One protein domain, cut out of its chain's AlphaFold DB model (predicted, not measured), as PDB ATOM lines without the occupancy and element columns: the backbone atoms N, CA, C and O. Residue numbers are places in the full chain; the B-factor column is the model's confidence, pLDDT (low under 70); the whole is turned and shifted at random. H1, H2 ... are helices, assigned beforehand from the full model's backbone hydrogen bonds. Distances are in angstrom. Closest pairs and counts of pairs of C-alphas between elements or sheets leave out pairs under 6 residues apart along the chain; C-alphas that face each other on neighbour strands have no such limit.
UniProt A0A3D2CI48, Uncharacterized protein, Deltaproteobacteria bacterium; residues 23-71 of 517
ATOM      1  N   ASP A  23     140.176 111.110 120.808       85.12
ATOM      2  CA  ASP A  23     140.523 112.510 121.077       85.12
ATOM      3  C   ASP A  23     139.942 113.432 120.007       85.12
ATOM      4  O   ASP A  23     139.337 114.449 120.329       85.12
ATOM      5  N   LEU A  24     140.006 113.026 118.734       89.88
ATOM      6  CA  LEU A  24     139.373 113.761 117.636       89.88
ATOM      7  C   LEU A  24     137.849 113.853 117.803       89.88
ATOM      8  O   LEU A  24     137.252 114.894 117.528       89.88
ATOM      9  N   ARG A  25     137.203 112.781 118.278       90.38
ATOM     10  CA  ARG A  25     135.758 112.785 118.537       90.38
ATOM     11  C   ARG A  25     135.396 113.669 119.729       90.38
ATOM     12  O   ARG A  25     134.400 114.381 119.651       90.38
ATOM     13  N   GLN A  26     136.183 113.630 120.804       88.69
ATOM     14  CA  GLN A  26     135.987 114.497 121.969       88.69
ATOM     15  C   GLN A  26     136.216 115.966 121.613       88.69
ATOM     16  O   GLN A  26     135.393 116.803 121.961       88.69
ATOM     17  N   ALA A  27     137.249 116.273 120.826       87.75
ATOM     18  CA  ALA A  27     137.493 117.619 120.318       87.75
ATOM     19  C   ALA A  27     136.321 118.133 119.465       87.75
ATOM     20  O   ALA A  27     135.925 119.286 119.601       87.75
ATOM     21  N   ALA A  28     135.719 117.275 118.632       90.31
ATOM     22  CA  ALA A  28     134.541 117.642 117.845       90.31
ATOM     23  C   ALA A  28     133.294 117.890 118.715       90.31
ATOM     24  O   ALA A  28     132.574 118.857 118.477       90.31
ATOM     25  N   LEU A  29     133.046 117.051 119.731       89.12
ATOM     26  CA  LEU A  29     131.942 117.248 120.680       89.12
ATOM     27  C   LEU A  29     132.135 118.518 121.515       89.12
ATOM     28  O   LEU A  29     131.180 119.258 121.731       89.12
ATOM     29  N   LEU A  30     133.371 118.792 121.930       89.00
ATOM     30  CA  LEU A  30     133.738 120.001 122.657       89.00
ATOM     31  C   LEU A  30     133.525 121.253 121.804       89.00
ATOM     32  O   LEU A  30     132.892 122.197 122.262       89.00
ATOM     33  N   ALA A  31     134.001 121.250 120.555       88.94
ATOM     34  CA  ALA A  31     133.793 122.358 119.625       88.94
ATOM     35  C   ALA A  31     132.298 122.616 119.390       88.94
ATOM     36  O   ALA A  31     131.844 123.753 119.482       88.94
ATOM     37  N   GLN A  32     131.513 121.553 119.185       89.69
ATOM     38  CA  GLN A  32     130.064 121.661 119.030       89.69
ATOM     39  C   GLN A  32     129.379 122.229 120.285       89.69
ATOM     40  O   GLN A  32     128.446 123.022 120.163       89.69
ATOM     41  N   ALA A  33     129.831 121.838 121.481       87.44
ATOM     42  CA  ALA A  33     129.286 122.343 122.737       87.44
ATOM     43  C   ALA A  33     129.622 123.825 122.966       87.44
ATOM     44  O   ALA A  33     128.755 124.587 123.392       87.44
ATOM     45  N   LEU A  34     130.843 124.246 122.618       89.44
ATOM     46  CA  LEU A  34     131.279 125.643 122.690       89.44
ATOM     47  C   LEU A  34     130.477 126.544 121.739       89.44
ATOM     48  O   LEU A  34     130.036 127.619 122.144       89.44
ATOM     49  N   ASP A  35     130.211 126.080 120.514       91.62
ATOM     50  CA  ASP A  35     129.377 126.803 119.544       91.62
ATOM     51  C   ASP A  35     127.906 126.909 119.989       91.62
ATOM     52  O   ASP A  35     127.187 127.830 119.591       91.62
ATOM     53  N   GLY A  36     127.444 125.972 120.823       87.44
ATOM     54  CA  GLY A  36     126.081 125.932 121.355       87.44
ATOM     55  C   GLY A  36     125.768 127.017 122.392       87.44
ATOM     56  O   GLY A  36     124.592 127.309 122.617       87.44
ATOM     57  N   GLY A  37     126.793 127.631 122.993       85.19
ATOM     58  CA  GLY A  37     126.644 128.675 124.006       85.19
ATOM     59  C   GLY A  37     126.122 128.180 125.369       85.19
ATOM     60  O   GLY A  37     126.022 126.974 125.622       85.19
ATOM     61  N   PRO A  38     125.799 129.107 126.292       81.31
ATOM     62  CA  PRO A  38     125.340 128.763 127.635       81.31
ATOM     63  C   PRO A  38     124.010 127.996 127.581       81.31
ATOM     64  O   PRO A  38     123.040 128.440 126.967       81.31
ATOM     65  N   GLY A  39     123.961 126.840 128.249       76.69
ATOM     66  CA  GLY A  39     122.785 125.962 128.277       76.69
ATOM     67  C   GLY A  39     122.775 124.836 127.236       76.69
ATOM     68  O   GLY A  39     121.767 124.137 127.133       76.69
ATOM     69  N   HIS A  40     123.864 124.635 126.484       84.62
ATOM     70  CA  HIS A  40     124.034 123.430 125.668       84.62
ATOM     71  C   HIS A  40     124.104 122.158 126.532       84.62
ATOM     72  O   HIS A  40     124.464 122.206 127.709       84.62
ATOM     73  N   ASP A  41     123.752 121.013 125.949       84.38
ATOM     74  CA  ASP A  41     123.826 119.720 126.629       84.38
ATOM     75  C   ASP A  41     125.285 119.238 126.700       84.38
ATOM     76  O   ASP A  41     125.855 118.748 125.724       84.38
ATOM     77  N   TRP A  42     125.897 119.405 127.874       88.31
ATOM     78  CA  TRP A  42     127.276 119.006 128.154       88.31
ATOM     79  C   TRP A  42     127.407 117.545 128.619       88.31
ATOM     80  O   TRP A  42     128.503 117.134 128.998       88.31
ATOM     81  N   ASP A  43     126.332 116.746 128.621       90.50
ATOM     82  CA  ASP A  43     126.362 115.373 129.152       90.50
ATOM     83  C   ASP A  43     127.139 114.390 128.258       90.50
ATOM     84  O   ASP A  43     127.526 113.311 128.704       90.50
ATOM     85  N   ASN A  44     127.392 114.760 126.998       90.50
ATOM     86  CA  ASN A  44     128.144 113.938 126.041       90.50
ATOM     87  C   ASN A  44     129.641 114.284 125.965       90.50
ATOM     88  O   ASN A  44     130.396 113.553 125.321       90.50
ATOM     89  N   VAL A  45     130.059 115.390 126.582       89.12
ATOM     90  CA  VAL A  45     131.466 115.792 126.681       89.12
ATOM     91  C   VAL A  45     132.084 115.078 127.878       89.12
ATOM     92  O   VAL A  45     131.429 114.895 128.904       89.12
ATOM     93  N   ASP A  46     133.337 114.654 127.739       90.62
ATOM     94  CA  ASP A  46     134.092 114.081 128.851       90.62
ATOM     95  C   ASP A  46     134.100 115.016 130.082       90.62
ATOM     96  O   ASP A  46     134.196 116.239 129.943       90.62
ATOM     97  N   GLU A  47     133.957 114.450 131.286       90.12
ATOM     98  CA  GLU A  47     133.787 115.218 132.529       90.12
ATOM     99  C   GLU A  47     134.989 116.130 132.802       90.12
ATOM    100  O   GLU A  47     134.789 117.297 133.137       90.12
ATOM    101  N   GLU A  48     136.215 115.653 132.557       84.12
ATOM    102  CA  GLU A  48     137.439 116.437 132.769       84.12
ATOM    103  C   GLU A  48     137.549 117.590 131.764       84.12
ATOM    104  O   GLU A  48     137.886 118.720 132.127       84.12
ATOM    105  N   ALA A  49     137.214 117.337 130.494       88.00
ATOM    106  CA  ALA A  49     137.214 118.370 129.459       88.00
ATOM    107  C   ALA A  49     136.166 119.455 129.749       88.00
ATOM    108  O   ALA A  49     136.428 120.644 129.569       88.00
ATOM    109  N   ARG A  50     134.989 119.054 130.240       91.06
ATOM    110  CA  ARG A  50     133.925 119.967 130.662       91.06
ATOM    111  C   ARG A  50     134.346 120.816 131.863       91.06
ATOM    112  O   ARG A  50     134.132 122.025 131.839       91.06
ATOM    113  N   GLU A  51     134.959 120.220 132.886       87.69
ATOM    114  CA  GLU A  51     135.478 120.956 134.048       87.69
ATOM    115  C   GLU A  51     136.574 121.951 133.654       87.69
ATOM    116  O   GLU A  51     136.532 123.108 134.076       87.69
ATOM    117  N   ALA A  52     137.507 121.546 132.787       87.00
ATOM    118  CA  ALA A  52     138.545 122.434 132.271       87.00
ATOM    119  C   ALA A  52     137.952 123.615 131.487       87.00
ATOM    120  O   ALA A  52     138.384 124.756 131.666       87.00
ATOM    121  N   VAL A  53     136.929 123.371 130.659       90.81
ATOM    122  CA  VAL A  53     136.226 124.445 129.945       90.81
ATOM    123  C   VAL A  53     135.492 125.368 130.907       90.81
ATOM    124  O   VAL A  53     135.609 126.573 130.746       90.81
ATOM    125  N   PHE A  54     134.798 124.862 131.928       91.00
ATOM    126  CA  PHE A  54     134.135 125.725 132.916       91.00
ATOM    127  C   PHE A  54     135.123 126.530 133.767       91.00
ATOM    128  O   PHE A  54     134.812 127.654 134.154       91.00
ATOM    129  N   ALA A  55     136.319 125.999 134.027       82.88
ATOM    130  CA  ALA A  55     137.379 126.738 134.705       82.88
ATOM    131  C   ALA A  55     137.931 127.889 133.843       82.88
ATOM    132  O   ALA A  55     138.247 128.954 134.372       82.88
ATOM    133  N   LEU A  56     138.037 127.685 132.525       85.44
ATOM    134  CA  LEU A  56     138.501 128.703 131.575       85.44
ATOM    135  C   LEU A  56     137.400 129.699 131.177       85.44
ATOM    136  O   LEU A  56     137.693 130.873 130.960       85.44
ATOM    137  N   HIS A  57     136.153 129.232 131.108       87.50
ATOM    138  CA  HIS A  57     134.962 129.956 130.662       87.50
ATOM    139  C   HIS A  57     133.807 129.789 131.663       87.50
ATOM    140  O   HIS A  57     132.856 129.035 131.408       87.50
ATOM    141  N   PRO A  58     133.857 130.483 132.817       86.81
ATOM    142  CA  PRO A  58     132.834 130.382 133.860       86.81
ATOM    143  C   PRO A  58     131.426 130.760 133.380       86.81
ATOM    144  O   PRO A  58     130.435 130.294 133.933       86.81
ATOM    145  N   GLU A  59     131.317 131.584 132.339       87.50
ATOM    146  CA  GLU A  59     130.061 132.005 131.716       87.50
ATOM    147  C   GLU A  59     129.303 130.875 131.003       87.50
ATOM    148  O   GLU A  59     128.095 130.989 130.793       87.50
ATOM    149  N   LEU A  60     129.996 129.795 130.627       88.38
ATOM    150  CA  LEU A  60     129.394 128.608 130.013       88.38
ATOM    151  C   LEU A  60     128.945 127.577 131.050       88.38
ATOM    152  O   LEU A  60     128.189 126.661 130.707       88.38
ATOM    153  N   ALA A  61     129.392 127.721 132.302       85.62
ATOM    154  CA  ALA A  61     128.988 126.834 133.376       85.62
ATOM    155  C   ALA A  61     127.468 126.939 133.586       85.62
ATOM    156  O   ALA A  61     126.908 128.042 133.586       85.62
ATOM    157  N   PRO A  62     126.764 125.807 133.765       83.50
ATOM    158  CA  PRO A  62     125.348 125.845 134.085       83.50
ATOM    159  C   PRO A  62     125.155 126.662 135.361       83.50
ATOM    160  O   PRO A  62     125.916 126.511 136.319       83.50
ATOM    161  N   ALA A  63     124.129 127.519 135.371       79.81
ATOM    162  CA  ALA A  63     123.803 128.293 136.558       79.81
ATOM    163  C   ALA A  63     123.711 127.337 137.761       79.81
ATOM    164  O   ALA A  63     123.064 126.285 137.643       79.81
ATOM    165  N   PRO A  64     124.369 127.655 138.893       76.12
ATOM    166  CA  PRO A  64     124.292 126.817 140.077       76.12
ATOM    167  C   PRO A  64     122.816 126.586 140.387       76.12
ATOM    168  O   PRO A  64     122.008 127.519 140.331       76.12
ATOM    169  N   ARG A  65     122.438 125.327 140.642       76.94
ATOM    170  CA  ARG A  65     121.043 125.009 140.973       76.94
ATOM    171  C   ARG A  65     120.652 125.907 142.141       76.94
ATOM    172  O   ARG A  65     121.434 126.034 143.081       76.94
ATOM    173  N   SER A  66     119.467 126.513 142.080       74.62
ATOM    174  CA  SER A  66     119.034 127.546 143.034       74.62
ATOM    175  C   SER A  66     119.071 127.102 144.500       74.62
ATOM    176  O   SER A  66     119.026 127.951 145.376       74.62
ATOM    177  N   ASN A  67     119.193 125.796 144.749       81.69
ATOM    178  CA  ASN A  67     119.214 125.194 146.074       81.69
ATOM    179  C   ASN A  67     120.482 124.354 146.310       81.69
ATOM    180  O   ASN A  67     120.526 123.600 147.265       81.69
ATOM    181  N   LEU A  68     121.512 124.422 145.454       81.12
ATOM    182  CA  LEU A  68     122.691 123.551 145.598       81.12
ATOM    183  C   LEU A  68     123.415 123.791 146.924       81.12
ATOM    184  O   LEU A  68     123.885 122.843 147.543       81.12
ATOM    185  N   LEU A  69     123.494 125.052 147.353       75.38
ATOM    186  CA  LEU A  69     124.076 125.408 148.644       75.38
ATOM    187  C   LEU A  69     123.199 124.929 149.799       75.38
ATOM    188  O   LEU A  69     123.734 124.349 150.734       75.38
ATOM    189  N   ASP A  70     121.882 125.112 149.715       82.06
ATOM    190  CA  ASP A  70     120.952 124.661 150.755       82.06
ATOM    191  C   ASP A  70     120.931 123.132 150.866       82.06
ATOM    192  O   ASP A  70     120.957 122.596 151.970       82.06
ATOM    193  N   ASP A  71     120.958 122.424 149.737       81.44
ATOM    194  CA  ASP A  71     121.021 120.964 149.664       81.44
ATOM    195  C   ASP A  71     122.364 120.451 150.206       81.44
ATOM    196  O   ASP A  71     122.384 119.503 150.984       81.44
TER     197      ASP A  71
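AT A GLANCE: This is residues 23 to 71 of the 517 residues of an uncharacterized protein of Deltaproteobacteria bacterium (UniProt A0A3D2CI48). Two helices, H1 and H2, near each other at a slant with a long loop between them, make a small body; from it a tail, residues 64 to 71, sticks out free with the short H3 at its end. The 49 printed residues hold three named helices, in the order H1, H2, H3, and no named strand: all helix. The whole is only just loose, close to compact, with a radius of gyration of the C-alphas of 11.7 A; it spans 39 by 18 by 18 A, the tail adding to the length.

IN THESE COORDINATES: Find C-alpha 23 at (140.523, 112.510, 121.077); from there H1 runs to residue 35, 18.2 A. H2, residues 47 to 56, covers 14.3 A. H3, residues 68 to 71, ends at (121.021, 120.964, 149.664).

HOW THE PARTS SIT: Look at Leu 30 and Ala 49: their C-alphas, the closest of H1 and H2, are 7.8 A apart, close but not clearly touching. The two run the same way at a steep tilt of 45 degrees. H3 is apart from both. In H1 and H2 every O i to N i+4 pair is within hydrogen-bond range; H3 is too short for one.

THE WHOLE: The C-alphas of Leu 24 and Asp 70, the two farthest apart, are 39.4 A apart. The printed part has no cut, both links are long, and no printed residue is under 70 in pLDDT.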